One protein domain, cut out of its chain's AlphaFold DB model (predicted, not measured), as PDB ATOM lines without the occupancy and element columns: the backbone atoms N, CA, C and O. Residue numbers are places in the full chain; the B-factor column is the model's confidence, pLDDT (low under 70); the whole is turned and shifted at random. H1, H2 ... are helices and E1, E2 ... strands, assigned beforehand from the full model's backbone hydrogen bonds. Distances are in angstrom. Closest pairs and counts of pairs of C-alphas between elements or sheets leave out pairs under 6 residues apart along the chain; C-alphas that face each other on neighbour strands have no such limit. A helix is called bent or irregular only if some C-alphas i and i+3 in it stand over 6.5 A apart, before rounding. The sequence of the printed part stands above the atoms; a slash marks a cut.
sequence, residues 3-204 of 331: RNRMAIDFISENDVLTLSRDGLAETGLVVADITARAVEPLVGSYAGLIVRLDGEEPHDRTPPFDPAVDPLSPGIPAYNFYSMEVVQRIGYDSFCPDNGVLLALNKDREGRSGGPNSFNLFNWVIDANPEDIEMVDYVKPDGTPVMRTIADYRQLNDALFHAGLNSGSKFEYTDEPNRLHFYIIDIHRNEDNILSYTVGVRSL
ATOM      1  N   ARG A   3      26.283  -2.142 -24.921       94.00
ATOM      2  CA  ARG A   3      27.200  -3.301 -24.937       94.00
ATOM      3  C   ARG A   3      28.119  -3.336 -23.717       94.00
ATOM      4  O   ARG A   3      28.205  -4.349 -23.036       94.00
ATOM      5  N   ASN A   4      28.816  -2.234 -23.440       92.62
ATOM      6  CA  ASN A   4      29.806  -2.195 -22.363       92.62
ATOM      7  C   ASN A   4      29.153  -2.297 -20.985       92.62
ATOM      8  O   ASN A   4      29.742  -2.895 -20.096       92.62
ATOM      9  N   ARG A   5      27.952  -1.729 -20.809       93.19
ATOM     10  CA  ARG A   5      27.200  -1.831 -19.552       93.19
ATOM     11  C   ARG A   5      26.751  -3.262 -19.280       93.19
ATOM     12  O   ARG A   5      26.851  -3.693 -18.140       93.19
ATOM     13  N   MET A   6      26.319  -3.984 -20.316       93.19
ATOM     14  CA  MET A   6      26.001  -5.412 -20.210       93.19
ATOM     15  C   MET A   6      27.257  -6.241 -19.921       93.19
ATOM     16  O   MET A   6      27.245  -7.078 -19.033       93.19
ATOM     17  N   ALA A   7      28.371  -5.971 -20.610       92.19
ATOM     18  CA  ALA A   7      29.614  -6.733 -20.453       92.19
ATOM     19  C   ALA A   7      30.257  -6.632 -19.054       92.19
ATOM     20  O   ALA A   7      31.108  -7.453 -18.718       92.19
ATOM     21  N   ILE A   8      29.894  -5.615 -18.267       92.88
ATOM     22  CA  ILE A   8      30.366  -5.415 -16.886       92.88
ATOM     23  C   ILE A   8      29.250  -5.606 -15.846       92.88
ATOM     24  O   ILE A   8      29.420  -5.185 -14.703       92.88
ATOM     25  N   ASP A   9      28.112  -6.182 -16.246       92.31
ATOM     26  CA  ASP A   9      26.948  -6.465 -15.394       92.31
ATOM     27  C   ASP A   9      26.349  -5.229 -14.689       92.31
ATOM     28  O   ASP A   9      25.756  -5.324 -13.615       92.31
ATOM     29  N   PHE A  10      26.485  -4.037 -15.285       92.25
ATOM     30  CA  PHE A  10      25.860  -2.811 -14.765       92.25
ATOM     31  C   PHE A  10      24.362  -2.729 -15.095       92.25
ATOM     32  O   PHE A  10      23.628  -1.965 -14.475       92.25
ATOM     33  N   ILE A  11      23.932  -3.487 -16.103       93.25
ATOM     34  CA  ILE A  11      22.536  -3.778 -16.436       93.25
ATOM     35  C   ILE A  11      22.430  -5.265 -16.758       93.25
ATOM     36  O   ILE A  11      23.399  -5.867 -17.225       93.25
ATOM     37  N   SER A  12      21.263  -5.845 -16.516       90.94
ATOM     38  CA  SER A  12      20.982  -7.248 -16.801       90.94
ATOM     39  C   SER A  12      20.346  -7.429 -18.180       90.94
ATOM     40  O   SER A  12      19.847  -6.482 -18.786       90.94
ATOM     41  N   GLU A  13      20.309  -8.669 -18.669       89.88
ATOM     42  CA  GLU A  13      19.587  -9.010 -19.904       89.88
ATOM     43  C   GLU A  13      18.084  -8.698 -19.814       89.88
ATOM     44  O   GLU A  13      17.466  -8.393 -20.827       89.88
ATOM     45  N   ASN A  14      17.505  -8.699 -18.607       91.00
ATOM     46  CA  ASN A  14      16.095  -8.358 -18.398       91.00
ATOM     47  C   ASN A  14      15.809  -6.860 -18.588       91.00
ATOM     48  O   ASN A  14      14.665  -6.486 -18.832       91.00
ATOM     49  N   ASP A  15      16.834  -6.010 -18.490       94.69
ATOM     50  CA  ASP A  15      16.704  -4.564 -18.686       94.69
ATOM     51  C   ASP A  15      16.756  -4.177 -20.173       94.69
ATOM     52  O   ASP A  15      16.637  -2.999 -20.509       94.69
ATOM     53  N   VAL A  16      16.960  -5.142 -21.080       96.38
ATOM     54  CA  VAL A  16      17.207  -4.906 -22.507       96.38
ATOM     55  C   VAL A  16      16.270  -5.744 -23.370       96.38
ATOM     56  O   VAL A  16      16.192  -6.965 -23.240       96.38
ATOM     57  N   LEU A  17      15.608  -5.098 -24.329       97.44
ATOM     58  CA  LEU A  17      14.799  -5.801 -25.317       97.44
ATOM     59  C   LEU A  17      15.698  -6.364 -26.419       97.44
ATOM     60  O   LEU A  17      16.291  -5.607 -27.177       97.44
ATOM     61  N   THR A  18      15.802  -7.682 -26.534       97.88
ATOM     62  CA  THR A  18      16.662  -8.366 -27.503       97.88
ATOM     63  C   THR A  18      15.825  -9.047 -28.576       97.88
ATOM     64  O   THR A  18      15.048  -9.966 -28.313       97.88
ATOM     65  N   LEU A  19      16.035  -8.604 -29.809       98.19
ATOM     66  CA  LEU A  19      15.395  -9.083 -31.020       98.19
ATOM     67  C   LEU A  19      16.347  -9.967 -31.826       98.19
ATOM     68  O   LEU A  19      17.571  -9.885 -31.717       98.19
ATOM     69  N   SER A  20      15.735 -10.784 -32.671       97.62
ATOM     70  CA  SER A  20      16.368 -11.639 -33.675       97.62
ATOM     71  C   SER A  20      16.076 -11.017 -35.037       97.62
ATOM     72  O   SER A  20      14.937 -10.597 -35.258       97.62
ATOM     73  N   ARG A  21      17.067 -10.929 -35.929       97.44
ATOM     74  CA  ARG A  21      16.858 -10.447 -37.301       97.44
ATOM     75  C   ARG A  21      15.964 -11.417 -38.063       97.44
ATOM     76  O   ARG A  21      14.995 -10.977 -38.674       97.44
ATOM     77  N   ASP A  22      16.254 -12.713 -37.990       95.25
ATOM     78  CA  ASP A  22      15.424 -13.735 -38.638       95.25
ATOM     79  C   ASP A  22      14.026 -13.773 -38.007       95.25
ATOM     80  O   ASP A  22      13.018 -13.834 -38.707       95.25
ATOM     81  N   GLY A  23      13.942 -13.592 -36.688       94.81
ATOM     82  CA  GLY A  23      12.666 -13.440 -36.003       94.81
ATOM     83  C   GLY A  23      11.869 -12.224 -36.479       94.81
ATOM     84  O   GLY A  23      10.655 -12.320 -36.637       94.81
ATOM     85  N   LEU A  24      12.528 -11.094 -36.768       95.12
ATOM     86  CA  LEU A  24      11.885  -9.912 -37.357       95.12
ATOM     87  C   LEU A  24      11.391 -10.186 -38.782       95.12
ATOM     88  O   LEU A  24      10.399  -9.594 -39.196       95.12
ATOM     89  N   ALA A  25      12.033 -11.089 -39.526       93.50
ATOM     90  CA  ALA A  25      11.535 -11.543 -40.824       93.50
ATOM     91  C   ALA A  25      10.248 -12.387 -40.710       93.50
ATOM     92  O   ALA A  25       9.521 -12.514 -41.692       93.50
ATOM     93  N   GLU A  26       9.903 -12.903 -39.529       91.44
ATOM     94  CA  GLU A  26       8.626 -13.590 -39.278       91.44
ATOM     95  C   GLU A  26       7.582 -12.686 -38.612       91.44
ATOM     96  O   GLU A  26       6.391 -12.745 -38.926       91.44
ATOM     97  N   THR A  27       8.012 -11.850 -37.667       91.12
ATOM     98  CA  THR A  27       7.119 -10.999 -36.873       91.12
ATOM     99  C   THR A  27       6.837  -9.650 -37.536       91.12
ATOM    100  O   THR A  27       5.804  -9.025 -37.272       91.12
ATOM    101  N   GLY A  28       7.707  -9.209 -38.444       91.50
ATOM    102  CA  GLY A  28       7.608  -7.979 -39.217       91.50
ATOM    103  C   GLY A  28       8.248  -6.783 -38.531       91.50
ATOM    104  O   GLY A  28       9.333  -6.360 -38.925       91.50
ATOM    105  N   LEU A  29       7.565  -6.206 -37.541       94.00
ATOM    106  CA  LEU A  29       8.090  -5.075 -36.778       94.00
ATOM    107  C   LEU A  29       7.838  -5.211 -35.284       94.00
ATOM    108  O   LEU A  29       6.895  -5.877 -34.854       94.00
ATOM    109  N   VAL A  30       8.686  -4.526 -34.529       96.81
ATOM    110  CA  VAL A  30       8.622  -4.361 -33.080       96.81
ATOM    111  C   VAL A  30       8.605  -2.872 -32.768       96.81
ATOM    112  O   VAL A  30       9.385  -2.118 -33.350       96.81
ATOM    113  N   VAL A  31       7.758  -2.471 -31.820       98.06
ATOM    114  CA  VAL A  31       7.781  -1.142 -31.191       98.06
ATOM    115  C   VAL A  31       8.033  -1.298 -29.694       98.06
ATOM    116  O   VAL A  31       7.478  -2.192 -29.050       98.06
ATOM    117  N   ALA A  32       8.885  -0.442 -29.136       98.12
ATOM    118  CA  ALA A  32       9.196  -0.437 -27.713       98.12
ATOM    119  C   ALA A  32       9.614   0.950 -27.227       98.12
ATOM    120  O   ALA A  32      10.111   1.766 -28.004       98.12
ATOM    121  N   ASP A  33       9.482   1.171 -25.923       98.38
ATOM    122  CA  ASP A  33       9.982   2.372 -25.269       98.38
ATOM    123  C   ASP A  33      11.351   2.116 -24.632       98.38
ATOM    124  O   ASP A  33      11.567   1.121 -23.933       98.38
ATOM    125  N   ILE A  34      12.280   3.044 -24.846       98.44
ATOM    126  CA  ILE A  34      13.618   3.031 -24.254       98.44
ATOM    127  C   ILE A  34      13.770   4.261 -23.367       98.44
ATOM    128  O   ILE A  34      13.553   5.385 -23.813       98.44
ATOM    129  N   THR A  35      14.174   4.056 -22.119       98.56
ATOM    130  CA  THR A  35      14.488   5.129 -21.171       98.56
ATOM    131  C   THR A  35      15.946   5.569 -21.306       98.56
ATOM    132  O   THR A  35      16.821   4.782 -21.673       98.56
ATOM    133  N   ALA A  36      16.217   6.838 -20.989       98.25
ATOM    134  CA  ALA A  36      17.559   7.391 -20.896       98.25
ATOM    135  C   ALA A  36      18.501   6.466 -20.118       98.25
ATOM    136  O   ALA A  36      18.286   6.144 -18.951       98.25
ATOM    137  N   ARG A  37      19.602   6.082 -20.762       96.25
ATOM    138  CA  ARG A  37      20.515   5.049 -20.269       96.25
ATOM    139  C   ARG A  37      21.133   5.385 -18.907       96.25
ATOM    140  O   ARG A  37      21.521   4.476 -18.180       96.25
ATOM    141  N   ALA A  38      21.221   6.669 -18.570       95.44
ATOM    142  CA  ALA A  38      21.816   7.173 -17.337       95.44
ATOM    143  C   ALA A  38      20.971   6.941 -16.069       95.44
ATOM    144  O   ALA A  38      21.456   7.227 -14.973       95.44
ATOM    145  N   VAL A  39      19.745   6.427 -16.198       95.44
ATOM    146  CA  VAL A  39      18.859   6.076 -15.079       95.44
ATOM    147  C   VAL A  39      18.342   4.641 -15.212       95.44
ATOM    148  O   VAL A  39      18.562   3.982 -16.231       95.44
ATOM    149  N   GLU A  40      17.688   4.137 -14.164       94.50
ATOM    150  CA  GLU A  40      16.955   2.870 -14.239       94.50
ATOM    151  C   GLU A  40      15.778   2.993 -15.224       94.50
ATOM    152  O   GLU A  40      15.155   4.060 -15.287       94.50
ATOM    153  N   PRO A  41      15.459   1.935 -15.996       95.50
ATOM    154  CA  PRO A  41      14.334   1.971 -16.920       95.50
ATOM    155  C   PRO A  41      13.021   2.308 -16.214       95.50
ATOM    156  O   PRO A  41      12.689   1.737 -15.173       95.50
ATOM    157  N   LEU A  42      12.246   3.224 -16.799       96.25
ATOM    158  CA  LEU A  42      10.887   3.496 -16.346       96.25
ATOM    159  C   LEU A  42      10.010   2.249 -16.526       96.25
ATOM    160  O   LEU A  42      10.257   1.415 -17.401       96.25
ATOM    161  N   VAL A  43       8.949   2.144 -15.724       93.94
ATOM    162  CA  VAL A  43       7.981   1.041 -15.812       93.94
ATOM    163  C   VAL A  43       7.453   0.915 -17.245       93.94
ATOM    164  O   VAL A  43       6.933   1.881 -17.795       93.94
ATOM    165  N   GLY A  44       7.568  -0.283 -17.823       92.94
ATOM    166  CA  GLY A  44       7.125  -0.572 -19.194       92.94
ATOM    167  C   GLY A  44       8.134  -0.216 -20.293       92.94
ATOM    168  O   GLY A  44       7.805  -0.355 -21.465       92.94
ATOM    169  N   SER A  45       9.349   0.206 -19.935       96.56
ATOM    170  CA  SER A  45      10.420   0.548 -20.879       96.56
ATOM    171  C   SER A  45      11.711  -0.222 -20.588       96.56
ATOM    172  O   SER A  45      11.840  -0.870 -19.549       96.56
ATOM    173  N   TYR A  46      12.685  -0.108 -21.490       97.88
ATOM    174  CA  TYR A  46      13.981  -0.784 -21.402       97.88
ATOM    175  C   TYR A  46      15.147   0.207 -21.288       97.88
ATOM    176  O   TYR A  46      15.035   1.373 -21.661       97.88
ATOM    177  N   ALA A  47      16.305  -0.263 -20.819       97.19
ATOM    178  CA  ALA A  47      17.570   0.479 -20.860       97.19
ATOM    179  C   ALA A  47      18.131   0.601 -22.290       97.19
ATOM    180  O   ALA A  47      19.003   1.433 -22.553       97.19
ATOM    181  N   GLY A  48      17.661  -0.256 -23.199       97.88
ATOM    182  CA  GLY A  48      18.023  -0.274 -24.609       97.88
ATOM    183  C   GLY A  48      17.326  -1.399 -25.372       97.88
ATOM    184  O   GLY A  48      16.665  -2.256 -24.781       97.88
ATOM    185  N   LEU A  49      17.511  -1.398 -26.688       98.56
ATOM    186  CA  LEU A  49      17.043  -2.438 -27.604       98.56
ATOM    187  C   LEU A  49      18.236  -2.996 -28.377       98.56
ATOM    188  O   LEU A  49      19.087  -2.234 -28.830       98.56
ATOM    189  N   ILE A  50      18.298  -4.313 -28.539       98.38
ATOM    190  CA  ILE A  50      19.299  -5.035 -29.323       98.38
ATOM    191  C   ILE A  50      18.617  -5.763 -30.476       98.38
ATOM    192  O   ILE A  50      17.571  -6.371 -30.290       98.38
ATOM    193  N   VAL A  51      19.244  -5.769 -31.651       98.62
ATOM    194  CA  VAL A  51      18.868  -6.648 -32.769       98.62
ATOM    195  C   VAL A  51      20.061  -7.521 -33.109       98.62
ATOM    196  O   VAL A  51      21.053  -7.028 -33.650       98.62
ATOM    197  N   ARG A  52      19.991  -8.812 -32.771       98.31
ATOM    198  CA  ARG A  52      21.009  -9.796 -33.146       98.31
ATOM    199  C   ARG A  52      21.000  -9.997 -34.658       98.31
ATOM    200  O   ARG A  52      19.945 -10.203 -35.246       98.31
ATOM    201  N   LEU A  53      22.180  -9.961 -35.270       97.75
ATOM    202  CA  LEU A  53      22.391 -10.344 -36.665       97.75
ATOM    203  C   LEU A  53      22.549 -11.867 -36.744       97.75
ATOM    204  O   LEU A  53      23.617 -12.378 -37.058       97.75
ATOM    205  N   ASP A  54      21.505 -12.590 -36.358       95.81
ATOM    206  CA  ASP A  54      21.448 -14.051 -36.377       95.81
ATOM    207  C   ASP A  54      20.964 -14.593 -37.729       95.81
ATOM    208  O   ASP A  54      20.738 -13.835 -38.675       95.81
ATOM    209  N   GLY A  55      20.867 -15.917 -37.839       92.31
ATOM    210  CA  GLY A  55      20.489 -16.607 -39.069       92.31
ATOM    211  C   GLY A  55      21.677 -17.162 -39.842       92.31
ATOM    212  O   GLY A  55      22.759 -17.365 -39.296       92.31
ATOM    213  N   GLU A  56      21.468 -17.424 -41.130       91.50
ATOM    214  CA  GLU A  56      22.507 -17.983 -42.000       91.50
ATOM    215  C   GLU A  56      23.677 -17.011 -42.214       91.50
ATOM    216  O   GLU A  56      23.483 -15.804 -42.410       91.50
ATOM    217  N   GLU A  57      24.893 -17.566 -42.236       92.25
ATOM    218  CA  GLU A  57      26.120 -16.818 -42.512       92.25
ATOM    219  C   GLU A  57      26.135 -16.262 -43.959       92.25
ATOM    220  O   GLU A  57      25.689 -16.937 -44.893       92.25
ATOM    221  N   PRO A  58      26.700 -15.061 -44.192       91.94
ATOM    222  CA  PRO A  58      27.317 -14.199 -43.193       91.94
ATOM    223  C   PRO A  58      26.272 -13.522 -42.291       91.94
ATOM    224  O   PRO A  58      25.268 -12.993 -42.775       91.94
ATOM    225  N   HIS A  59      26.531 -13.524 -40.981       93.69
ATOM    226  CA  HIS A  59      25.692 -12.851 -39.987       93.69
ATOM    227  C   HIS A  59      25.527 -11.360 -40.310       93.69
ATOM    228  O   HIS A  59      24.426 -10.915 -40.634       93.69
ATOM    229  N   ASP A  60      26.624 -10.602 -40.307       93.94
ATOM    230  CA  ASP A  60      26.661  -9.239 -40.835       93.94
ATOM    231  C   ASP A  60      26.827  -9.276 -42.354       93.94
ATOM    232  O   ASP A  60      27.849  -9.718 -42.883       93.94
ATOM    233  N   ARG A  61      25.786  -8.826 -43.051       94.12
ATOM    234  CA  ARG A  61      25.683  -8.875 -44.512       94.12
ATOM    235  C   ARG A  61      26.213  -7.615 -45.189       94.12
ATOM    236  O   ARG A  61      26.176  -7.543 -46.418       94.12
ATOM    237  N   THR A  62      26.700  -6.639 -44.422       90.06
ATOM    238  CA  THR A  62      27.296  -5.410 -44.959       90.06
ATOM    239  C   THR A  62      28.412  -5.772 -45.947       90.06
ATOM    240  O   THR A  62      29.234  -6.633 -45.644       90.06
ATOM    241  N   PRO A  63      28.475  -5.172 -47.146       86.44
ATOM    242  CA  PRO A  63      29.599  -5.387 -48.047       86.44
ATOM    243  C   PRO A  63      30.913  -4.903 -47.418       86.44
ATOM    244  O   PRO A  63      30.918  -3.880 -46.728       86.44
ATOM    245  N   PRO A  64      32.047  -5.579 -47.663       80.38
ATOM    246  CA  PRO A  64      33.328  -5.086 -47.189       80.38
ATOM    247  C   PRO A  64      33.663  -3.748 -47.840       80.38
ATOM    248  O   PRO A  64      33.564  -3.598 -49.059       80.38
ATOM    249  N   PHE A  65      34.104  -2.798 -47.019       78.81
ATOM    250  CA  PHE A  65      34.505  -1.474 -47.470       78.81
ATOM    251  C   PHE A  65      35.858  -1.092 -46.848       78.81
ATOM    252  O   PHE A  65      36.158  -1.480 -45.718       78.81
ATOM    253  N   ASP A  66      36.712  -0.397 -47.608       78.88
ATOM    254  CA  ASP A  66      38.056  -0.013 -47.162       78.88
ATOM    255  C   ASP A  66      38.035   1.344 -46.428       78.88
ATOM    256  O   ASP A  66      37.847   2.380 -47.075       78.88
ATOM    257  N   PRO A  67      38.290   1.380 -45.106       78.38
ATOM    258  CA  PRO A  67      38.320   2.624 -44.346       78.38
ATOM    259  C   PRO A  67      39.510   3.529 -44.686       78.38
ATOM    260  O   PRO A  67      39.545   4.679 -44.262       78.38
ATOM    261  N   ALA A  68      40.500   3.046 -45.450       79.56
ATOM    262  CA  ALA A  68      41.544   3.909 -46.001       79.56
ATOM    263  C   ALA A  68      41.046   4.770 -47.179       79.56
ATOM    264  O   ALA A  68      41.704   5.749 -47.531       79.56
ATOM    265  N   VAL A  69      39.916   4.403 -47.791       83.81
ATOM    266  CA  VAL A  69      39.313   5.108 -48.932       83.81
ATOM    267  C   VAL A  69      38.069   5.893 -48.513       83.81
ATOM    268  O   VAL A  69      37.833   6.965 -49.064       83.81
ATOM    269  N   ASP A  70      37.315   5.401 -47.525       85.25
ATOM    270  CA  ASP A  70      36.172   6.107 -46.940       85.25
ATOM    271  C   ASP A  70      36.279   6.157 -45.407       85.25
ATOM    272  O   ASP A  70      36.169   5.120 -44.747       85.25
ATOM    273  N   PRO A  71      36.462   7.347 -44.817       81.25
ATOM    274  CA  PRO A  71      36.548   7.502 -43.369       81.25
ATOM    275  C   PRO A  71      35.259   7.129 -42.617       81.25
ATOM    276  O   PRO A  71      35.319   6.936 -41.404       81.25
ATOM    277  N   LEU A  72      34.117   7.011 -43.305       84.62
ATOM    278  CA  LEU A  72      32.824   6.613 -42.734       84.62
ATOM    279  C   LEU A  72      32.601   5.093 -42.770       84.62
ATOM    280  O   LEU A  72      31.539   4.596 -42.394       84.62
ATOM    281  N   SER A  73      33.597   4.334 -43.225       85.19
ATOM    282  CA  SER A  73      33.497   2.887 -43.314       85.19
ATOM    283  C   SER A  73      33.639   2.215 -41.942       85.19
ATOM    284  O   SER A  73      34.677   2.375 -41.290       85.19
ATOM    285  N   PRO A  74      32.699   1.328 -41.552       80.19
ATOM    286  CA  PRO A  74      32.832   0.500 -40.352       80.19
ATOM    287  C   PRO A  74      33.900  -0.601 -40.484       80.19
ATOM    288  O   PRO A  74      34.097  -1.398 -39.558       80.19
ATOM    289  N   GLY A  75      34.585  -0.651 -41.630       81.44
ATOM    290  CA  GLY A  75      35.633  -1.597 -41.959       81.44
ATOM    291  C   GLY A  75      35.102  -2.953 -42.419       81.44
ATOM    292  O   GLY A  75      34.151  -3.048 -43.192       81.44
ATOM    293  N   ILE A  76      35.767  -4.025 -41.982       82.75
ATOM    294  CA  ILE A  76      35.448  -5.395 -42.394       82.75
ATOM    295  C   ILE A  76      34.176  -5.875 -41.659       82.75
ATOM    296  O   ILE A  76      34.160  -5.824 -40.424       82.75
ATOM    297  N   PRO A  77      33.164  -6.395 -42.378       79.88
ATOM    298  CA  PRO A  77      31.918  -6.908 -41.813       79.88
ATOM    299  C   PRO A  77      32.205  -8.015 -40.805       79.88
ATOM    300  O   PRO A  77      32.805  -9.040 -41.131       79.88
ATOM    301  N   ALA A  78      31.859  -7.757 -39.550       88.25
ATOM    302  CA  ALA A  78      32.108  -8.658 -38.426       88.25
ATOM    303  C   ALA A  78      31.292  -8.246 -37.192       88.25
ATOM    304  O   ALA A  78      31.717  -8.510 -36.063       88.25
ATOM    305  N   TYR A  79      30.188  -7.519 -37.386       93.31
ATOM    306  CA  TYR A  79      29.320  -7.095 -36.296       93.31
ATOM    307  C   TYR A  79      28.315  -8.196 -35.948       93.31
ATOM    308  O   TYR A  79      27.969  -9.038 -36.768       93.31
ATOM    309  N   ASN A  80      27.885  -8.229 -34.691       96.19
ATOM    310  CA  ASN A  80      26.992  -9.260 -34.170       96.19
ATOM    311  C   ASN A  80      25.589  -8.722 -33.897       96.19
ATOM    312  O   ASN A  80      24.638  -9.501 -33.853       96.19
ATOM    313  N   PHE A  81      25.451  -7.418 -33.652       97.62
ATOM    314  CA  PHE A  81      24.158  -6.823 -33.344       97.62
ATOM    315  C   PHE A  81      24.130  -5.305 -33.493       97.62
ATOM    316  O   PHE A  81      25.142  -4.624 -33.325       97.62
ATOM    317  N   TYR A  82      22.928  -4.785 -33.719       98.44
ATOM    318  CA  TYR A  82      22.593  -3.381 -33.518       98.44
ATOM    319  C   TYR A  82      22.154  -3.128 -32.078       98.44
ATOM    320  O   TYR A  82      21.539  -3.998 -31.463       98.44
ATOM    321  N   SER A  83      22.420  -1.933 -31.554       98.44
ATOM    322  CA  SER A  83      21.850  -1.443 -30.298       98.44
ATOM    323  C   SER A  83      21.263  -0.047 -30.458       98.44
ATOM    324  O   SER A  83      21.923   0.815 -31.038       98.44
ATOM    325  N   MET A  84      20.096   0.188 -29.866       98.75
ATOM    326  CA  MET A  84      19.499   1.509 -29.665       98.75
ATOM    327  C   MET A  84      19.521   1.841 -28.171       98.75
ATOM    328  O   MET A  84      19.088   1.031 -27.350       98.75
ATOM    329  N   GLU A  85      20.027   3.015 -27.806       98.06
ATOM    330  CA  GLU A  85      20.041   3.507 -26.424       98.06
ATOM    331  C   GLU A  85      19.755   5.012 -26.380       98.06
ATOM    332  O   GLU A  85      20.230   5.761 -27.229       98.06
ATOM    333  N   VAL A  86      18.992   5.474 -25.388       98.56
ATOM    334  CA  VAL A  86      18.672   6.903 -25.253       98.56
ATOM    335  C   VAL A  86      19.761   7.594 -24.445       98.56
ATOM    336  O   VAL A  86      20.018   7.228 -23.300       98.56
ATOM    337  N   VAL A  87      20.390   8.611 -25.022       98.44
ATOM    338  CA  VAL A  87      21.333   9.499 -24.341       98.44
ATOM    339  C   VAL A  87      20.570  10.711 -23.828       98.44
ATOM    340  O   VAL A  87      19.850  11.372 -24.573       98.44
ATOM    341  N   GLN A  88      20.761  11.027 -22.552       98.25
ATOM    342  CA  GLN A  88      20.288  12.266 -21.950       98.25
ATOM    343  C   GLN A  88      21.434  12.889 -21.166       98.25
ATOM    344  O   GLN A  88      22.128  12.182 -20.448       98.25
ATOM    345  N   ARG A  89      21.602  14.209 -21.243       97.50
ATOM    346  CA  ARG A  89      22.676  14.978 -20.596       97.50
ATOM    347  C   ARG A  89      22.496  15.092 -19.076       97.50
ATOM    348  O   ARG A  89      22.399  16.182 -18.517       97.50
ATOM    349  N   ILE A  90      22.471  13.948 -18.405       97.25
ATOM    350  CA  ILE A  90      22.363  13.748 -16.960       97.25
ATOM    351  C   ILE A  90      23.318  12.629 -16.526       97.25
ATOM    352  O   ILE A  90      23.752  11.816 -17.343       97.25
ATOM    353  N   GLY A  91      23.639  12.562 -15.234       94.94
ATOM    354  CA  GLY A  91      24.482  11.498 -14.685       94.94
ATOM    355  C   GLY A  91      25.824  11.375 -15.413       94.94
ATOM    356  O   GLY A  91      26.540  12.359 -15.598       94.94
ATOM    357  N   TYR A  92      26.173  10.161 -15.843       93.75
ATOM    358  CA  TYR A  92      27.424   9.921 -16.567       93.75
ATOM    359  C   TYR A  92      27.422  10.461 -18.012       93.75
ATOM    360  O   TYR A  92      28.485  10.546 -18.621       93.75
ATOM    361  N   ASP A  93      26.263  10.856 -18.547       96.38
ATOM    362  CA  ASP A  93      26.099  11.427 -19.889       96.38
ATOM    363  C   ASP A  93      26.054  12.972 -19.872       96.38
ATOM    364  O   ASP A  93      25.863  13.606 -20.907       96.38
ATOM    365  N   SER A  94      26.265  13.634 -18.724       96.38
ATOM    366  CA  SER A  94      26.184  15.106 -18.601       96.38
ATOM    367  C   SER A  94      27.084  15.896 -19.563       96.38
ATOM    368  O   SER A  94      26.767  17.039 -19.904       96.38
ATOM    369  N   PHE A  95      28.191  15.298 -20.009       94.38
ATOM    370  CA  PHE A  95      29.127  15.901 -20.963       94.38
ATOM    371  C   PHE A  95      28.941  15.412 -22.403       94.38
ATOM    372  O   PHE A  95      29.704  15.823 -23.276       94.38
ATOM    373  N   CYS A  96      27.936  14.571 -22.674       95.56
ATOM    374  CA  CYS A  96      27.540  14.283 -24.045       95.56
ATOM    375  C   CYS A  96      27.094  15.586 -24.735       95.56
ATOM    376  O   CYS A  96      26.491  16.452 -24.086       95.56
ATOM    377  N   PRO A  97      27.411  15.753 -26.028       94.00
ATOM    378  CA  PRO A  97      27.102  16.976 -26.764       94.00
ATOM    379  C   PRO A  97      25.594  17.162 -26.980       94.00
ATOM    380  O   PRO A  97      25.143  18.302 -27.081       94.00
ATOM    381  N   ASP A  98      24.821  16.072 -26.950       95.44
ATOM    382  CA  ASP A  98      23.413  16.056 -27.341       95.44
ATOM    383  C   ASP A  98      22.551  15.068 -26.516       95.44
ATOM    384  O   ASP A  98      23.078  14.309 -25.694       95.44
ATOM    385  N   ASN A  99      21.224  15.108 -26.698       97.25
ATOM    386  CA  ASN A  99      20.251  14.133 -26.195       97.25
ATOM    387  C   ASN A  99      19.491  13.521 -27.372       97.25
ATOM    388  O   ASN A  99      18.982  14.257 -28.201       97.25
ATOM    389  N   GLY A 100      19.299  12.209 -27.384       98.19
ATOM    390  CA  GLY A 100      18.628  11.538 -28.492       98.19
ATOM    391  C   GLY A 100      18.833  10.037 -28.450       98.19
ATOM    392  O   GLY A 100      19.262   9.487 -27.432       98.19
ATOM    393  N   VAL A 101      18.540   9.362 -29.555       98.75
ATOM    394  CA  VAL A 101      18.752   7.921 -29.688       98.75
ATOM    395  C   VAL A 101      20.102   7.667 -30.346       98.75
ATOM    396  O   VAL A 101      20.355   8.085 -31.472       98.75
ATOM    397  N   LEU A 102      20.973   6.950 -29.646       98.50
ATOM    398  CA  LEU A 102      22.226   6.451 -30.184       98.50
ATOM    399  C   LEU A 102      21.987   5.077 -30.808       98.50
ATOM    400  O   LEU A 102      21.614   4.134 -30.107       98.50
ATOM    401  N   LEU A 103      22.231   4.969 -32.112       98.50
ATOM    402  CA  LEU A 103      22.237   3.705 -32.842       98.50
ATOM    403  C   LEU A 103      23.685   3.271 -33.081       98.50
ATOM    404  O   LEU A 103      24.519   4.060 -33.524       98.50
ATOM    405  N   ALA A 104      24.003   2.015 -32.780       96.81
ATOM    406  CA  ALA A 104      25.349   1.489 -32.980       96.81
ATOM    407  C   ALA A 104      25.348   0.027 -33.426       96.81
ATOM    408  O   ALA A 104      24.545  -0.777 -32.958       96.81
ATOM    409  N   LEU A 105      26.311  -0.321 -34.272       94.62
ATOM    410  CA  LEU A 105      26.742  -1.683 -34.553       94.62
ATOM    411  C   LEU A 105      27.754  -2.133 -33.498       94.62
ATOM    412  O   LEU A 105      28.649  -1.389 -33.095       94.62
ATOM    413  N   ASN A 106      27.628  -3.371 -33.040       95.69
ATOM    414  CA  ASN A 106      28.409  -3.904 -31.934       95.69
ATOM    415  C   ASN A 106      28.933  -5.299 -32.243       95.69
ATOM    416  O   ASN A 106      28.320  -6.063 -32.989       95.69
ATOM    417  N   LYS A 107      30.042  -5.647 -31.597       93.56
ATOM    418  CA  LYS A 107      30.559  -7.013 -31.551       93.56
ATOM    419  C   LYS A 107      30.438  -7.588 -30.156       93.56
ATOM    420  O   LYS A 107      30.627  -6.877 -29.168       93.56
ATOM    421  N   ASP A 108      30.247  -8.897 -30.076       92.19
ATOM    422  CA  ASP A 108      30.317  -9.615 -28.804       92.19
ATOM    423  C   ASP A 108      31.730  -9.539 -28.215       92.19
ATOM    424  O   ASP A 108      31.909  -9.341 -27.014       92.19
ATOM    425  N   ARG A 109      32.760  -9.621 -29.066       88.56
ATOM    426  CA  ARG A 109      34.174  -9.567 -28.668       88.56
ATOM    427  C   ARG A 109      34.961  -8.575 -29.509       88.56
ATOM    428  O   ARG A 109      34.625  -8.306 -30.661       88.56
ATOM    429  N   GLU A 110      36.038  -8.052 -28.939       85.88
ATOM    430  CA  GLU A 110      36.957  -7.177 -29.655       85.88
ATOM    431  C   GLU A 110      37.623  -7.922 -30.816       85.88
ATOM    432  O   GLU A 110      37.997  -9.091 -30.710       85.88
ATOM    433  N   GLY A 111      37.808  -7.230 -31.939       82.44
ATOM    434  CA  GLY A 111      38.454  -7.813 -33.105       82.44
ATOM    435  C   GLY A 111      38.983  -6.766 -34.072       82.44
ATOM    436  O   GLY A 111      38.525  -5.619 -34.101       82.44
ATOM    437  N   ARG A 112      39.941  -7.186 -34.896       79.62
ATOM    438  CA  ARG A 112      40.563  -6.353 -35.927       79.62
ATOM    439  C   ARG A 112      39.636  -6.260 -37.135       79.62
ATOM    440  O   ARG A 112      39.695  -7.115 -38.010       79.62
ATOM    441  N   SER A 113      38.769  -5.248 -37.168       77.00
ATOM    442  CA  SER A 113      37.969  -4.941 -38.365       77.00
ATOM    443  C   SER A 113      38.223  -3.557 -38.946       77.00
ATOM    444  O   SER A 113      37.631  -3.256 -39.971       77.00
ATOM    445  N   GLY A 114      39.111  -2.735 -38.375       68.44
ATOM    446  CA  GLY A 114      39.401  -1.373 -38.852       68.44
ATOM    447  C   GLY A 114      40.189  -1.281 -40.169       68.44
ATOM    448  O   GLY A 114      41.038  -0.406 -40.319       68.44
ATOM    449  N   GLY A 115      39.974  -2.212 -41.100       69.56
ATOM    450  CA  GLY A 115      40.613  -2.234 -42.417       69.56
ATOM    451  C   GLY A 115      42.141  -2.410 -42.391       69.56
ATOM    452  O   GLY A 115      42.659  -3.090 -41.499       69.56
ATOM    453  N   PRO A 116      42.884  -1.815 -43.352       61.28
ATOM    454  CA  PRO A 116      44.326  -2.033 -43.538       61.28
ATOM    455  C   PRO A 116      45.171  -1.734 -42.293       61.28
ATOM    456  O   PRO A 116      46.170  -2.405 -42.039       61.28
ATOM    457  N   ASN A 117      44.732  -0.775 -41.472       64.06
ATOM    458  CA  ASN A 117      45.428  -0.355 -40.254       64.06
ATOM    459  C   ASN A 117      45.136  -1.258 -39.041       64.06
ATOM    460  O   ASN A 117      45.756  -1.092 -37.992       64.06
ATOM    461  N   SER A 118      44.227  -2.237 -39.175       68.69
ATOM    462  CA  SER A 118      43.966  -3.300 -38.192       68.69
ATOM    463  C   SER A 118      43.655  -2.826 -36.762       68.69
ATOM    464  O   SER A 118      43.924  -3.558 -35.804       68.69
ATOM    465  N   PHE A 119      43.086  -1.628 -36.579       74.25
ATOM    466  CA  PHE A 119      42.677  -1.183 -35.247       74.25
ATOM    467  C   PHE A 119      41.494  -2.017 -34.732       74.25
ATOM    468  O   PHE A 119      40.673  -2.532 -35.503       74.25
ATOM    469  N   ASN A 120      41.452  -2.213 -33.413       79.69
ATOM    470  CA  ASN A 120      40.409  -2.999 -32.766       79.69
ATOM    471  C   ASN A 120      39.119  -2.183 -32.703       79.69
ATOM    472  O   ASN A 120      39.074  -1.130 -32.073       79.69
ATOM    473  N   LEU A 121      38.074  -2.714 -33.328       80.81
ATOM    474  CA  LEU A 121      36.729  -2.154 -33.360       80.81
ATOM    475  C   LEU A 121      35.775  -3.157 -32.719       80.81
ATOM    476  O   LEU A 121      35.799  -4.346 -33.054       80.81
ATOM    477  N   PHE A 122      34.943  -2.671 -31.809       87.31
ATOM    478  CA  PHE A 122      33.903  -3.458 -31.136       87.31
ATOM    479  C   PHE A 122      32.573  -2.699 -31.000       87.31
ATOM    480  O   PHE A 122      31.549  -3.315 -30.715       87.31
ATOM    481  N   ASN A 123      32.587  -1.393 -31.275       90.25
ATOM    482  CA  ASN A 123      31.440  -0.500 -31.362       90.25
ATOM    483  C   ASN A 123      31.639   0.412 -32.576       90.25
ATOM    484  O   ASN A 123      32.730   0.953 -32.753       90.25
ATOM    485  N   TRP A 124      30.590   0.601 -33.362       91.31
ATOM    486  CA  TRP A 124      30.545   1.537 -34.474       91.31
ATOM    487  C   TRP A 124      29.241   2.323 -34.405       91.31
ATOM    488  O   TRP A 124      28.166   1.731 -34.453       91.31
ATOM    489  N   VAL A 125      29.326   3.637 -34.223       94.44
ATOM    490  CA  VAL A 125      28.142   4.500 -34.160       94.44
ATOM    491  C   VAL A 125      27.610   4.698 -35.572       94.44
ATOM    492  O   VAL A 125      28.379   4.983 -36.487       94.44
ATOM    493  N   ILE A 126      26.304   4.524 -35.742       95.75
ATOM    494  CA  ILE A 126      25.620   4.935 -36.962       95.75
ATOM    495  C   ILE A 126      25.343   6.426 -36.829       95.75
ATOM    496  O   ILE A 126      24.683   6.844 -35.881       95.75
ATOM    497  N   ASP A 127      25.885   7.202 -37.757       95.44
ATOM    498  CA  ASP A 127      25.795   8.654 -37.731       95.44
ATOM    499  C   ASP A 127      24.523   9.140 -38.434       95.44
ATOM    500  O   ASP A 127      24.303   8.860 -39.619       95.44
ATOM    501  N   ALA A 128      23.665   9.852 -37.701       97.06
ATOM    502  CA  ALA A 128      22.493  10.493 -38.277       97.06
ATOM    503  C   ALA A 128      22.876  11.619 -39.261       97.06
ATOM    504  O   ALA A 128      22.167  11.803 -40.255       97.06
ATOM    505  N   ASN A 129      24.019  12.281 -39.061       95.19
ATOM    506  CA  ASN A 129      24.537  13.392 -39.862       95.19
ATOM    507  C   ASN A 129      25.968  13.064 -40.349       95.19
ATOM    508  O   ASN A 129      26.935  13.640 -39.871       95.19
ATOM    509  N   PRO A 130      26.131  12.104 -41.286       92.50
ATOM    510  CA  PRO A 130      27.443  11.586 -41.701       92.50
ATOM    511  C   PRO A 130      28.322  12.589 -42.471       92.50
ATOM    512  O   PRO A 130      29.452  12.266 -42.846       92.50
ATOM    513  N   GLU A 131      27.794  13.762 -42.804       92.44
ATOM    514  CA  GLU A 131      28.550  14.892 -43.329       92.44
ATOM    515  C   GLU A 131      29.613  15.415 -42.341       92.44
ATOM    516  O   GLU A 131      29.623  15.089 -41.160       92.44
ATOM    517  N   ASP A 132      30.549  16.235 -42.829       93.38
ATOM    518  CA  ASP A 132      31.462  16.947 -41.929       93.38
ATOM    519  C   ASP A 132      30.649  17.926 -41.069       93.38
ATOM    520  O   ASP A 132      29.910  18.750 -41.609       93.38
ATOM    521  N   ILE A 133      30.823  17.878 -39.747       93.38
ATOM    522  CA  ILE A 133      30.131  18.761 -38.792       93.38
ATOM    523  C   ILE A 133      30.537  20.243 -38.941       93.38
ATOM    524  O   ILE A 133      29.980  21.127 -38.291       93.38
ATOM    525  N   GLU A 134      31.573  20.532 -39.740       93.75
ATOM    526  CA  GLU A 134      32.079  21.882 -40.018       93.75
ATOM    527  C   GLU A 134      32.390  22.683 -38.737       93.75
ATOM    528  O   GLU A 134      32.236  23.907 -38.662       93.75
ATOM    529  N   MET A 135      32.884  22.001 -37.701       94.25
ATOM    530  CA  MET A 135      33.202  22.626 -36.419       94.25
ATOM    531  C   MET A 135      34.688  22.972 -36.306       94.25
ATOM    532  O   MET A 135      35.569  22.153 -36.571       94.25
ATOM    533  N   VAL A 136      34.981  24.190 -35.840       95.69
ATOM    534  CA  VAL A 136      36.350  24.615 -35.516       95.69
ATOM    535  C   VAL A 136      36.886  23.764 -34.359       95.69
ATOM    536  O   VAL A 136      36.277  23.683 -33.292       95.69
ATOM    537  N   ASP A 137      38.041  23.141 -34.567       94.56
ATOM    538  CA  ASP A 137      38.812  22.461 -33.531       94.56
ATOM    539  C   ASP A 137      39.541  23.492 -32.661       94.56
ATOM    540  O   ASP A 137      39.304  23.603 -31.457       94.56
ATOM    541  N   TYR A 138      40.379  24.316 -33.294       95.31
ATOM    542  CA  TYR A 138      41.104  25.394 -32.632       95.31
ATOM    543  C   TYR A 138      41.427  26.536 -33.597       95.31
ATOM    544  O   TYR A 138      41.359  26.396 -34.817       95.31
ATOM    545  N   VAL A 139      41.817  27.679 -33.036       97.62
ATOM    546  CA  VAL A 139      42.300  28.837 -33.794       97.62
ATOM    547  C   VAL A 139      43.804  28.962 -33.581       97.62
ATOM    548  O   VAL A 139      44.281  28.962 -32.444       97.62
ATOM    549  N   LYS A 140      44.572  29.034 -34.670       96.62
ATOM    550  CA  LYS A 140      46.027  29.236 -34.622       96.62
ATOM    551  C   LYS A 140      46.378  30.618 -34.044       96.62
ATOM    552  O   LYS A 140      45.548  31.525 -34.087       96.62
ATOM    553  N   PRO A 141      47.625  30.842 -33.580       97.88
ATOM    554  CA  PRO A 141      48.064  32.161 -33.112       97.88
ATOM    555  C   PRO A 141      47.926  33.291 -34.145       97.88
ATOM    556  O   PRO A 141      47.839  34.454 -33.763       97.88
ATOM    557  N   ASP A 142      47.904  32.959 -35.438       97.25
ATOM    558  CA  ASP A 142      47.696  33.905 -36.541       97.25
ATOM    559  C   ASP A 142      46.211  34.204 -36.842       97.25
ATOM    560  O   ASP A 142      45.915  34.982 -37.746       97.25
ATOM    561  N   GLY A 143      45.277  33.613 -36.086       97.06
ATOM    562  CA  GLY A 143      43.833  33.777 -36.260       97.06
ATOM    563  C   GLY A 143      43.181  32.775 -37.217       97.06
ATOM    564  O   GLY A 143      41.962  32.803 -37.368       97.06
ATOM    565  N   THR A 144      43.941  31.874 -37.845       97.88
ATOM    566  CA  THR A 144      43.382  30.899 -38.793       97.88
ATOM    567  C   THR A 144      42.603  29.803 -38.052       97.88
ATOM    568  O   THR A 144      43.203  29.108 -37.221       97.88
ATOM    569  N   PRO A 145      41.307  29.587 -38.346       97.19
ATOM    570  CA  PRO A 145      40.565  28.452 -37.810       97.19
ATOM    571  C   PRO A 145      41.063  27.142 -38.432       97.19
ATOM    572  O   PRO A 145      41.343  27.062 -39.627       97.19
ATOM    573  N   VAL A 146      41.171  26.107 -37.608       96.50
ATOM    574  CA  VAL A 146      41.440  24.732 -38.027       96.50
ATOM    575  C   VAL A 146      40.199  23.920 -37.713       96.50
ATOM    576  O   VAL A 146      39.769  23.897 -36.562       96.50
ATOM    577  N   MET A 147      39.616  23.294 -38.730       96.25
ATOM    578  CA  MET A 147      38.414  22.474 -38.582       96.25
ATOM    579  C   MET A 147      38.761  21.123 -37.965       96.25
ATOM    580  O   MET A 147      39.892  20.646 -38.094       96.25
ATOM    581  N   ARG A 148      37.788  20.502 -37.301       94.75
ATOM    582  CA  ARG A 148      37.904  19.106 -36.882       94.75
ATOM    583  C   ARG A 148      38.058  18.237 -38.120       94.75
ATOM    584  O   ARG A 148      37.312  18.373 -39.079       94.75
ATOM    585  N   THR A 149      39.040  17.348 -38.102       91.69
ATOM    586  CA  THR A 149      39.283  16.451 -39.232       91.69
ATOM    587  C   THR A 149      38.147  15.438 -39.349       91.69
ATOM    588  O   THR A 149      37.626  14.954 -38.343       91.69
ATOM    589  N   ILE A 150      37.796  15.066 -40.576       89.06
ATOM    590  CA  ILE A 150      36.972  13.885 -40.845       89.06
ATOM    591  C   ILE A 150      37.673  12.643 -40.245       89.06
ATOM    592  O   ILE A 150      38.901  12.554 -40.274       89.06
ATOM    593  N   ALA A 151      36.901  11.708 -39.678       84.00
ATOM    594  CA  ALA A 151      37.349  10.569 -38.852       84.00
ATOM    595  C   ALA A 151      37.839  10.897 -37.423       84.00
ATOM    596  O   ALA A 151      38.249   9.991 -36.692       84.00
ATOM    597  N   ASP A 152      37.782  12.155 -36.975       89.62
ATOM    598  CA  ASP A 152      37.881  12.481 -35.546       89.62
ATOM    599  C   ASP A 152      36.585  12.062 -34.825       89.62
ATOM    600  O   ASP A 152      35.492  12.282 -35.336       89.62
ATOM    601  N   TYR A 153      36.674  11.494 -33.618       88.50
ATOM    602  CA  TYR A 153      35.490  11.037 -32.870       88.50
ATOM    603  C   TYR A 153      34.483  12.161 -32.578       88.50
ATOM    604  O   TYR A 153      33.307  11.891 -32.357       88.50
ATOM    605  N   ARG A 154      34.940  13.417 -32.559       93.62
ATOM    606  CA  ARG A 154      34.109  14.603 -32.340       93.62
ATOM    607  C   ARG A 154      33.260  14.983 -33.555       93.62
ATOM    608  O   ARG A 154      32.493  15.937 -33.438       93.62
ATOM    609  N   GLN A 155      33.431  14.292 -34.685       94.31
ATOM    610  CA  GLN A 155      32.478  14.316 -35.796       94.31
ATOM    611  C   GLN A 155      31.131  13.738 -35.344       94.31
ATOM    612  O   GLN A 155      30.108  14.311 -35.649       94.31
ATOM    613  N   LEU A 156      31.123  12.741 -34.448       94.44
ATOM    614  CA  LEU A 156      29.897  12.131 -33.911       94.44
ATOM    615  C   LEU A 156      29.151  13.006 -32.882       94.44
ATOM    616  O   LEU A 156      28.361  12.497 -32.082       94.44
ATOM    617  N   ASN A 157      29.448  14.305 -32.810       95.19
ATOM    618  CA  ASN A 157      28.862  15.182 -31.799       95.19
ATOM    619  C   ASN A 157      27.372  15.474 -32.042       95.19
ATOM    620  O   ASN A 157      26.686  15.874 -31.104       95.19
ATOM    621  N   ASP A 158      26.896  15.263 -33.261       95.19
ATOM    622  CA  ASP A 158      25.517  15.384 -33.733       95.19
ATOM    623  C   ASP A 158      24.987  14.053 -34.301       95.19
ATOM    624  O   ASP A 158      23.980  14.022 -35.000       95.19
ATOM    625  N   ALA A 159      25.618  12.926 -33.953       96.44
ATOM    626  CA  ALA A 159      25.258  11.612 -34.488       96.44
ATOM    627  C   ALA A 159      23.945  11.027 -33.942       96.44
ATOM    628  O   ALA A 159      23.491   9.986 -34.421       96.44
ATOM    629  N   LEU A 160      23.352  11.627 -32.903       98.19
ATOM    630  CA  LEU A 160      22.138  11.098 -32.283       98.19
ATOM    631  C   LEU A 160      20.921  11.320 -33.178       98.19
ATOM    632  O   LEU A 160      20.728  12.397 -33.728       98.19
ATOM    633  N   PHE A 161      20.063  10.309 -33.272       98.69
ATOM    634  CA  PHE A 161      18.796  10.382 -33.992       98.69
ATOM    635  C   PHE A 161      17.718  11.036 -33.126       98.69
ATOM    636  O   PHE A 161      17.633  10.772 -31.920       98.69
ATOM    637  N   HIS A 162      16.841  11.829 -33.744       98.44
ATOM    638  CA  HIS A 162      15.772  12.569 -33.068       98.44
ATOM    639  C   HIS A 162      14.402  12.239 -33.653       98.44
ATOM    640  O   HIS A 162      14.263  12.113 -34.860       98.44
ATOM    641  N   ALA A 163      13.380  12.162 -32.798       97.50
ATOM    642  CA  ALA A 163      11.992  12.065 -33.241       97.50
ATOM    643  C   ALA A 163      11.511  13.424 -33.771       97.50
ATOM    644  O   ALA A 163      11.887  14.474 -33.240       97.50
ATOM    645  N   GLY A 164      10.626  13.396 -34.764       95.06
ATOM    646  CA  GLY A 164       9.980  14.593 -35.291       95.06
ATOM    647  C   GLY A 164      10.685  15.245 -36.481       95.06
ATOM    648  O   GLY A 164      11.869  15.044 -36.753       95.06
ATOM    649  N   LEU A 165       9.913  16.060 -37.197       94.12
ATOM    650  CA  LEU A 165      10.367  16.862 -38.327       94.12
ATOM    651  C   LEU A 165      11.114  18.106 -37.839       94.12
ATOM    652  O   LEU A 165      10.757  18.703 -36.823       94.12
ATOM    653  N   ASN A 166      12.108  18.548 -38.614       91.50
ATOM    654  CA  ASN A 166      12.931  19.727 -38.311       91.50
ATOM    655  C   ASN A 166      13.655  19.647 -36.952       91.50
ATOM    656  O   ASN A 166      13.897  20.667 -36.309       91.50
ATOM    657  N   SER A 167      14.014  18.439 -36.519       92.44
ATOM    658  CA  SER A 167      14.716  18.168 -35.259       92.44
ATOM    659  C   SER A 167      16.234  18.396 -35.329       92.44
ATOM    660  O   SER A 167      16.928  18.221 -34.327       92.44
ATOM    661  N   GLY A 168      16.757  18.767 -36.504       91.12
ATOM    662  CA  GLY A 168      18.195  18.915 -36.755       91.12
ATOM    663  C   GLY A 168      18.945  17.586 -36.886       91.12
ATOM    664  O   GLY A 168      20.166  17.595 -36.914       91.12
ATOM    665  N   SER A 169      18.230  16.460 -36.947       96.00
ATOM    666  CA  SER A 169      18.805  15.131 -37.135       96.00
ATOM    667  C   SER A 169      17.811  14.214 -37.856       96.00
ATOM    668  O   SER A 169      16.645  14.568 -38.059       96.00
ATOM    669  N   LYS A 170      18.263  13.028 -38.264       97.50
ATOM    670  CA  LYS A 170      17.399  11.996 -38.849       97.50
ATOM    671  C   LYS A 170      16.577  11.295 -37.769       97.50
ATOM    672  O   LYS A 170      16.988  11.189 -36.615       97.50
ATOM    673  N   PHE A 171      15.433  10.756 -38.180       97.75
ATOM    674  CA  PHE A 171      14.524   9.973 -37.337       97.75
ATOM    675  C   PHE A 171      14.469   8.489 -37.732       97.75
ATOM    676  O   PHE A 171      13.693   7.725 -37.162       97.75
ATOM    677  N   GLU A 172      15.268   8.058 -38.709       98.00
ATOM    678  CA  GLU A 172      15.283   6.673 -39.180       98.00
ATOM    679  C   GLU A 172      16.612   6.294 -39.846       98.00
ATOM    680  O   GLU A 172      17.355   7.153 -40.326       98.00
ATOM    681  N   TYR A 173      16.906   4.993 -39.871       98.50
ATOM    682  CA  TYR A 173      18.079   4.422 -40.534       98.50
ATOM    683  C   TYR A 173      17.732   3.092 -41.204       98.50
ATOM    684  O   TYR A 173      17.241   2.169 -40.555       98.50
ATOM    685  N   THR A 174      18.018   2.981 -42.501       98.25
ATOM    686  CA  THR A 174      17.845   1.745 -43.276       98.25
ATOM    687  C   THR A 174      19.199   1.083 -43.518       98.25
ATOM    688  O   THR A 174      20.086   1.687 -44.117       98.25
ATOM    689  N   ASP A 175      19.322  -0.184 -43.127       97.19
ATOM    690  CA  ASP A 175      20.419  -1.067 -43.523       97.19
ATOM    691  C   ASP A 175      19.878  -2.111 -44.506       97.19
ATOM    692  O   ASP A 175      19.296  -3.132 -44.125       97.19
ATOM    693  N   GLU A 176      20.040  -1.834 -45.801       97.06
ATOM    694  CA  GLU A 176      19.609  -2.749 -46.854       97.06
ATOM    695  C   GLU A 176      20.357  -4.094 -46.815       97.06
ATOM    696  O   GLU A 176      19.680  -5.124 -46.887       97.06
ATOM    697  N   PRO A 177      21.699  -4.152 -46.689       95.44
ATOM    698  CA  PRO A 177      22.409  -5.421 -46.550       95.44
ATOM    699  C   PRO A 177      21.864  -6.334 -45.448       95.44
ATOM    700  O   PRO A 177      21.599  -7.513 -45.704       95.44
ATOM    701  N   ASN A 178      21.640  -5.801 -44.242       96.88
ATOM    702  CA  ASN A 178      21.093  -6.587 -43.133       96.88
ATOM    703  C   ASN A 178      19.564  -6.647 -43.111       96.88
ATOM    704  O   ASN A 178      19.010  -7.293 -42.227       96.88
ATOM    705  N   ARG A 179      18.888  -6.052 -44.100       97.25
ATOM    706  CA  ARG A 179      17.429  -6.086 -44.282       97.25
ATOM    707  C   ARG A 179      16.664  -5.519 -43.082       97.25
ATOM    708  O   ARG A 179      15.606  -6.026 -42.731       97.25
ATOM    709  N   LEU A 180      17.168  -4.442 -42.480       98.31
ATOM    710  CA  LEU A 180      16.578  -3.813 -41.296       98.31
ATOM    711  C   LEU A 180      16.269  -2.332 -41.531       98.31
ATOM    712  O   LEU A 180      17.005  -1.629 -42.220       98.31
ATOM    713  N   HIS A 181      15.192  -1.853 -40.913       98.56
ATOM    714  CA  HIS A 181      14.858  -0.434 -40.810       98.56
ATOM    715  C   HIS A 181      14.608  -0.078 -39.343       98.56
ATOM    716  O   HIS A 181      13.806  -0.729 -38.674       98.56
ATOM    717  N   PHE A 182      15.308   0.940 -38.851       98.81
ATOM    718  CA  PHE A 182      15.218   1.470 -37.495       98.81
ATOM    719  C   PHE A 182      14.481   2.807 -37.501       98.81
ATOM    720  O   PHE A 182      14.752   3.648 -38.354       98.81
ATOM    721  N   TYR A 183      13.606   3.016 -36.520       98.75
ATOM    722  CA  TYR A 183      12.734   4.182 -36.413       98.75
ATOM    723  C   TYR A 183      12.841   4.826 -35.033       98.75
ATOM    724  O   TYR A 183      12.842   4.136 -34.010       98.75
ATOM    725  N   ILE A 184      12.874   6.153 -35.007       98.75
ATOM    726  CA  ILE A 184      12.828   6.985 -33.809       98.75
ATOM    727  C   ILE A 184      11.500   7.733 -33.876       98.75
ATOM    728  O   ILE A 184      11.348   8.718 -34.595       98.75
ATOM    729  N   ILE A 185      10.505   7.171 -33.194       98.62
ATOM    730  CA  ILE A 185       9.095   7.418 -33.486       98.62
ATOM    731  C   ILE A 185       8.575   8.577 -32.657       98.62
ATOM    732  O   ILE A 185       7.971   9.476 -33.220       98.62
ATOM    733  N   ASP A 186       8.791   8.569 -31.346       98.00
ATOM    734  CA  ASP A 186       8.281   9.617 -30.463       98.00
ATOM    735  C   ASP A 186       9.230   9.877 -29.292       98.00
ATOM    736  O   ASP A 186      10.079   9.042 -28.969       98.00
ATOM    737  N   ILE A 187       9.091  11.047 -28.674       97.38
ATOM    738  CA  ILE A 187       9.899  11.512 -27.549       97.38
ATOM    739  C   ILE A 187       9.004  11.856 -26.361       97.38
ATOM    740  O   ILE A 187       8.074  12.653 -26.459       97.38
ATOM    741  N   HIS A 188       9.361  11.329 -25.194       97.69
ATOM    742  CA  HIS A 188       8.600  11.489 -23.961       97.69
ATOM    743  C   HIS A 188       9.470  12.069 -22.851       97.69
ATOM    744  O   HIS A 188      10.683  11.855 -22.791       97.69
ATOM    745  N   ARG A 189       8.831  12.806 -21.942       97.44
ATOM    746  CA  ARG A 189       9.430  13.267 -20.686       97.44
ATOM    747  C   ARG A 189       8.462  13.023 -19.545       97.44
ATOM    748  O   ARG A 189       7.304  13.425 -19.633       97.44
ATOM    749  N   ASN A 190       8.943  12.398 -18.476       96.88
ATOM    750  CA  ASN A 190       8.177  12.302 -17.236       96.88
ATOM    751  C   ASN A 190       8.283  13.605 -16.410       96.88
ATOM    752  O   ASN A 190       8.939  14.568 -16.814       96.88
ATOM    753  N   GLU A 191       7.653  13.630 -15.234       97.31
ATOM    754  CA  GLU A 191       7.645  14.795 -14.331       97.31
ATOM    755  C   GLU A 191       9.051  15.194 -13.839       97.31
ATOM    756  O   GLU A 191       9.327  16.379 -13.641       97.31
ATOM    757  N   ASP A 192       9.970  14.230 -13.741       96.38
ATOM    758  CA  ASP A 192      11.381  14.442 -13.394       96.38
ATOM    759  C   ASP A 192      12.241  14.861 -14.603       96.38
ATOM    760  O   ASP A 192      13.460  15.003 -14.496       96.38
ATOM    761  N   ASN A 193      11.619  15.084 -15.765       96.81
ATOM    762  CA  ASN A 193      12.265  15.355 -17.051       96.81
ATOM    763  C   ASN A 193      13.186  14.231 -17.553       96.81
ATOM    764  O   ASN A 193      14.055  14.490 -18.396       96.81
ATOM    765  N   ILE A 194      12.998  12.996 -17.084       98.31
ATOM    766  CA  ILE A 194      13.664  11.818 -17.645       98.31
ATOM    767  C   ILE A 194      13.130  11.578 -19.051       98.31
ATOM    768  O   ILE A 194      11.917  11.502 -19.255       98.31
ATOM    769  N   LEU A 195      14.052  11.489 -20.007       98.12
ATOM    770  CA  LEU A 195      13.758  11.183 -21.396       98.12
ATOM    771  C   LEU A 195      13.478   9.695 -21.572       98.12
ATOM    772  O   LEU A 195      14.236   8.847 -21.100       98.12
ATOM    773  N   SER A 196      12.450   9.400 -22.351       98.56
ATOM    774  CA  SER A 196      12.297   8.119 -23.027       98.56
ATOM    775  C   SER A 196      11.896   8.352 -24.480       98.56
ATOM    776  O   SER A 196      11.394   9.418 -24.835       98.56
ATOM    777  N   TYR A 197      12.171   7.377 -25.337       98.69
ATOM    778  CA  TYR A 197      11.782   7.402 -26.741       98.69
ATOM    779  C   TYR A 197      10.991   6.153 -27.075       98.69
ATOM    780  O   TYR A 197      11.395   5.055 -26.690       98.69
ATOM    781  N   THR A 198       9.937   6.324 -27.865       98.81
ATOM    782  CA  THR A 198       9.332   5.214 -28.595       98.81
ATOM    783  C   THR A 198      10.173   4.966 -29.836       98.81
ATOM    784  O   THR A 198      10.391   5.869 -30.650       98.81
ATOM    785  N   VAL A 199      10.662   3.742 -29.988       98.81
ATOM    786  CA  VAL A 199      11.476   3.315 -31.125       98.81
ATOM    787  C   VAL A 199      10.846   2.113 -31.809       98.81
ATOM    788  O   VAL A 199      10.066   1.371 -31.208       98.81
ATOM    789  N   GLY A 200      11.205   1.904 -33.071       98.56
ATOM    790  CA  GLY A 200      10.771   0.744 -33.834       98.56
ATOM    791  C   GLY A 200      11.908   0.096 -34.600       98.56
ATOM    792  O   GLY A 200      12.850   0.767 -35.020       98.56
ATOM    793  N   VAL A 201      11.793  -1.209 -34.826       98.50
ATOM    794  CA  VAL A 201      12.644  -1.946 -35.765       98.50
ATOM    795  C   VAL A 201      11.768  -2.833 -36.631       98.50
ATOM    796  O   VAL A 201      10.883  -3.520 -36.123       98.50
ATOM    797  N   ARG A 202      12.021  -2.832 -37.938       96.50
ATOM    798  CA  ARG A 202      11.286  -3.627 -38.921       96.50
ATOM    799  C   ARG A 202      12.237  -4.407 -39.827       96.50
ATOM    800  O   ARG A 202      13.268  -3.875 -40.236       96.50
ATOM    801  N   SER A 203      11.850  -5.629 -40.193       96.19
ATOM    802  CA  SER A 203      12.471  -6.338 -41.315       96.19
ATOM    803  C   SER A 203      12.014  -5.758 -42.657       96.19
ATOM    804  O   SER A 203      10.841  -5.450 -42.881       96.19
ATOM    805  N   LEU A 204      12.954  -5.616 -43.583       96.00
ATOM    806  CA  LEU A 204      12.683  -5.230 -44.964       96.00
ATOM    807  C   LEU A 204      12.177  -6.403 -45.820       96.00
ATOM    808  O   LEU A 204      11.868  -6.188 -46.992       96.00
TER     809      LEU A 204
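What this domain is: This is residues 3 to 204 of the 331 residues of an uncharacterized protein of Bacteroidetes bacterium (UniProt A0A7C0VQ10). Two twisted sheets are partly face to face in a sandwich, their strands crossed at 37 degrees, and the hairpin of E7 and E8 sticks out far from this body. H2 lies at one end of the sandwich, on both sheets, and E5 with E6 runs out beyond the part that faces the second sheet. The printed part has 202 residues, with named elements in the order H1 E1 H2 E2 E3 E4 E5 E6 E7 E8 H3 E9 E10 E11; under half of the residues are in them, and the class is mostly strand. The sheet E1 E3 E4 E5 E6 is mixed, and E2 E11 E10 E9 and E7 E8 are antiparallel. The whole is compact, with a radius of gyration of the C-alphas of 17.6 A and spans of 58 by 46 by 35 A.

Where its parts are: The five-stranded sheet has E1, residues 16 to 20; E3, 48 to 52; E4, 81 to 87, 18.9 A long; E5, 100 to 112, 29.3 A; and E6, 120 to 125. The four-stranded sheet has E2, 29 to 35, 19.7 A; E11, 195 to 203, 26.6 A; E10, 180 to 189, 27.7 A; and E9, 172 to 175. E7 is 136 to 139 and E8 145 to 147. H1 is 3 to 7, H2 21 to 27 and H3 153 to 158. C-alpha 3 is at (27.200, -3.301, -24.937), C-alpha 139 at (42.300, 28.837, -33.794) and C-alpha 203 at (12.471, -6.338, -41.315).

How they stand to each other: E1 and E3 are parallel, with N 19 and O 50 2.8 A apart, within hydrogen-bond range. E3 E4 E5 E6 form a meander, each strand the antiparallel neighbour of the one before; N 83 and O 104 of E4 and E5 are 2.8 A apart. E5 bends by 82 degrees at residue 109. E9 E10 E11 form another meander, with N 183 and O 200 2.8 A apart. E2 and E11 are antiparallel, with N 30 and O 201 2.9 A apart. Between the sheets, the closest C-alphas of E2 and E3 are those of Ile 34 and Gly 48, 5.5 A. H2 only just lies over E11, with 3 of its 7 C-alphas, and runs across the strands at 81 degrees on the local plane. H1 and H2 lie on opposite faces of the five-stranded sheet. In H1 and H2 every O i to N i+4 pair is within range. H3 is irregular, C-alphas 155 and 158 being 7.3 A apart, with 0 of 2 such pairs and 1 of 3 O i to N i+3 pairs within range.

The domain as a whole: The C-alphas farthest apart, of Glu 26 and Asp 142, are 61.6 A apart. The printed part has no cut. The links E2 to E3, E3 to E4, E4 to E5 and H3 to E9 are long. The mean pLDDT of the printed part is 93.2; residues 114 to 118 are under 70.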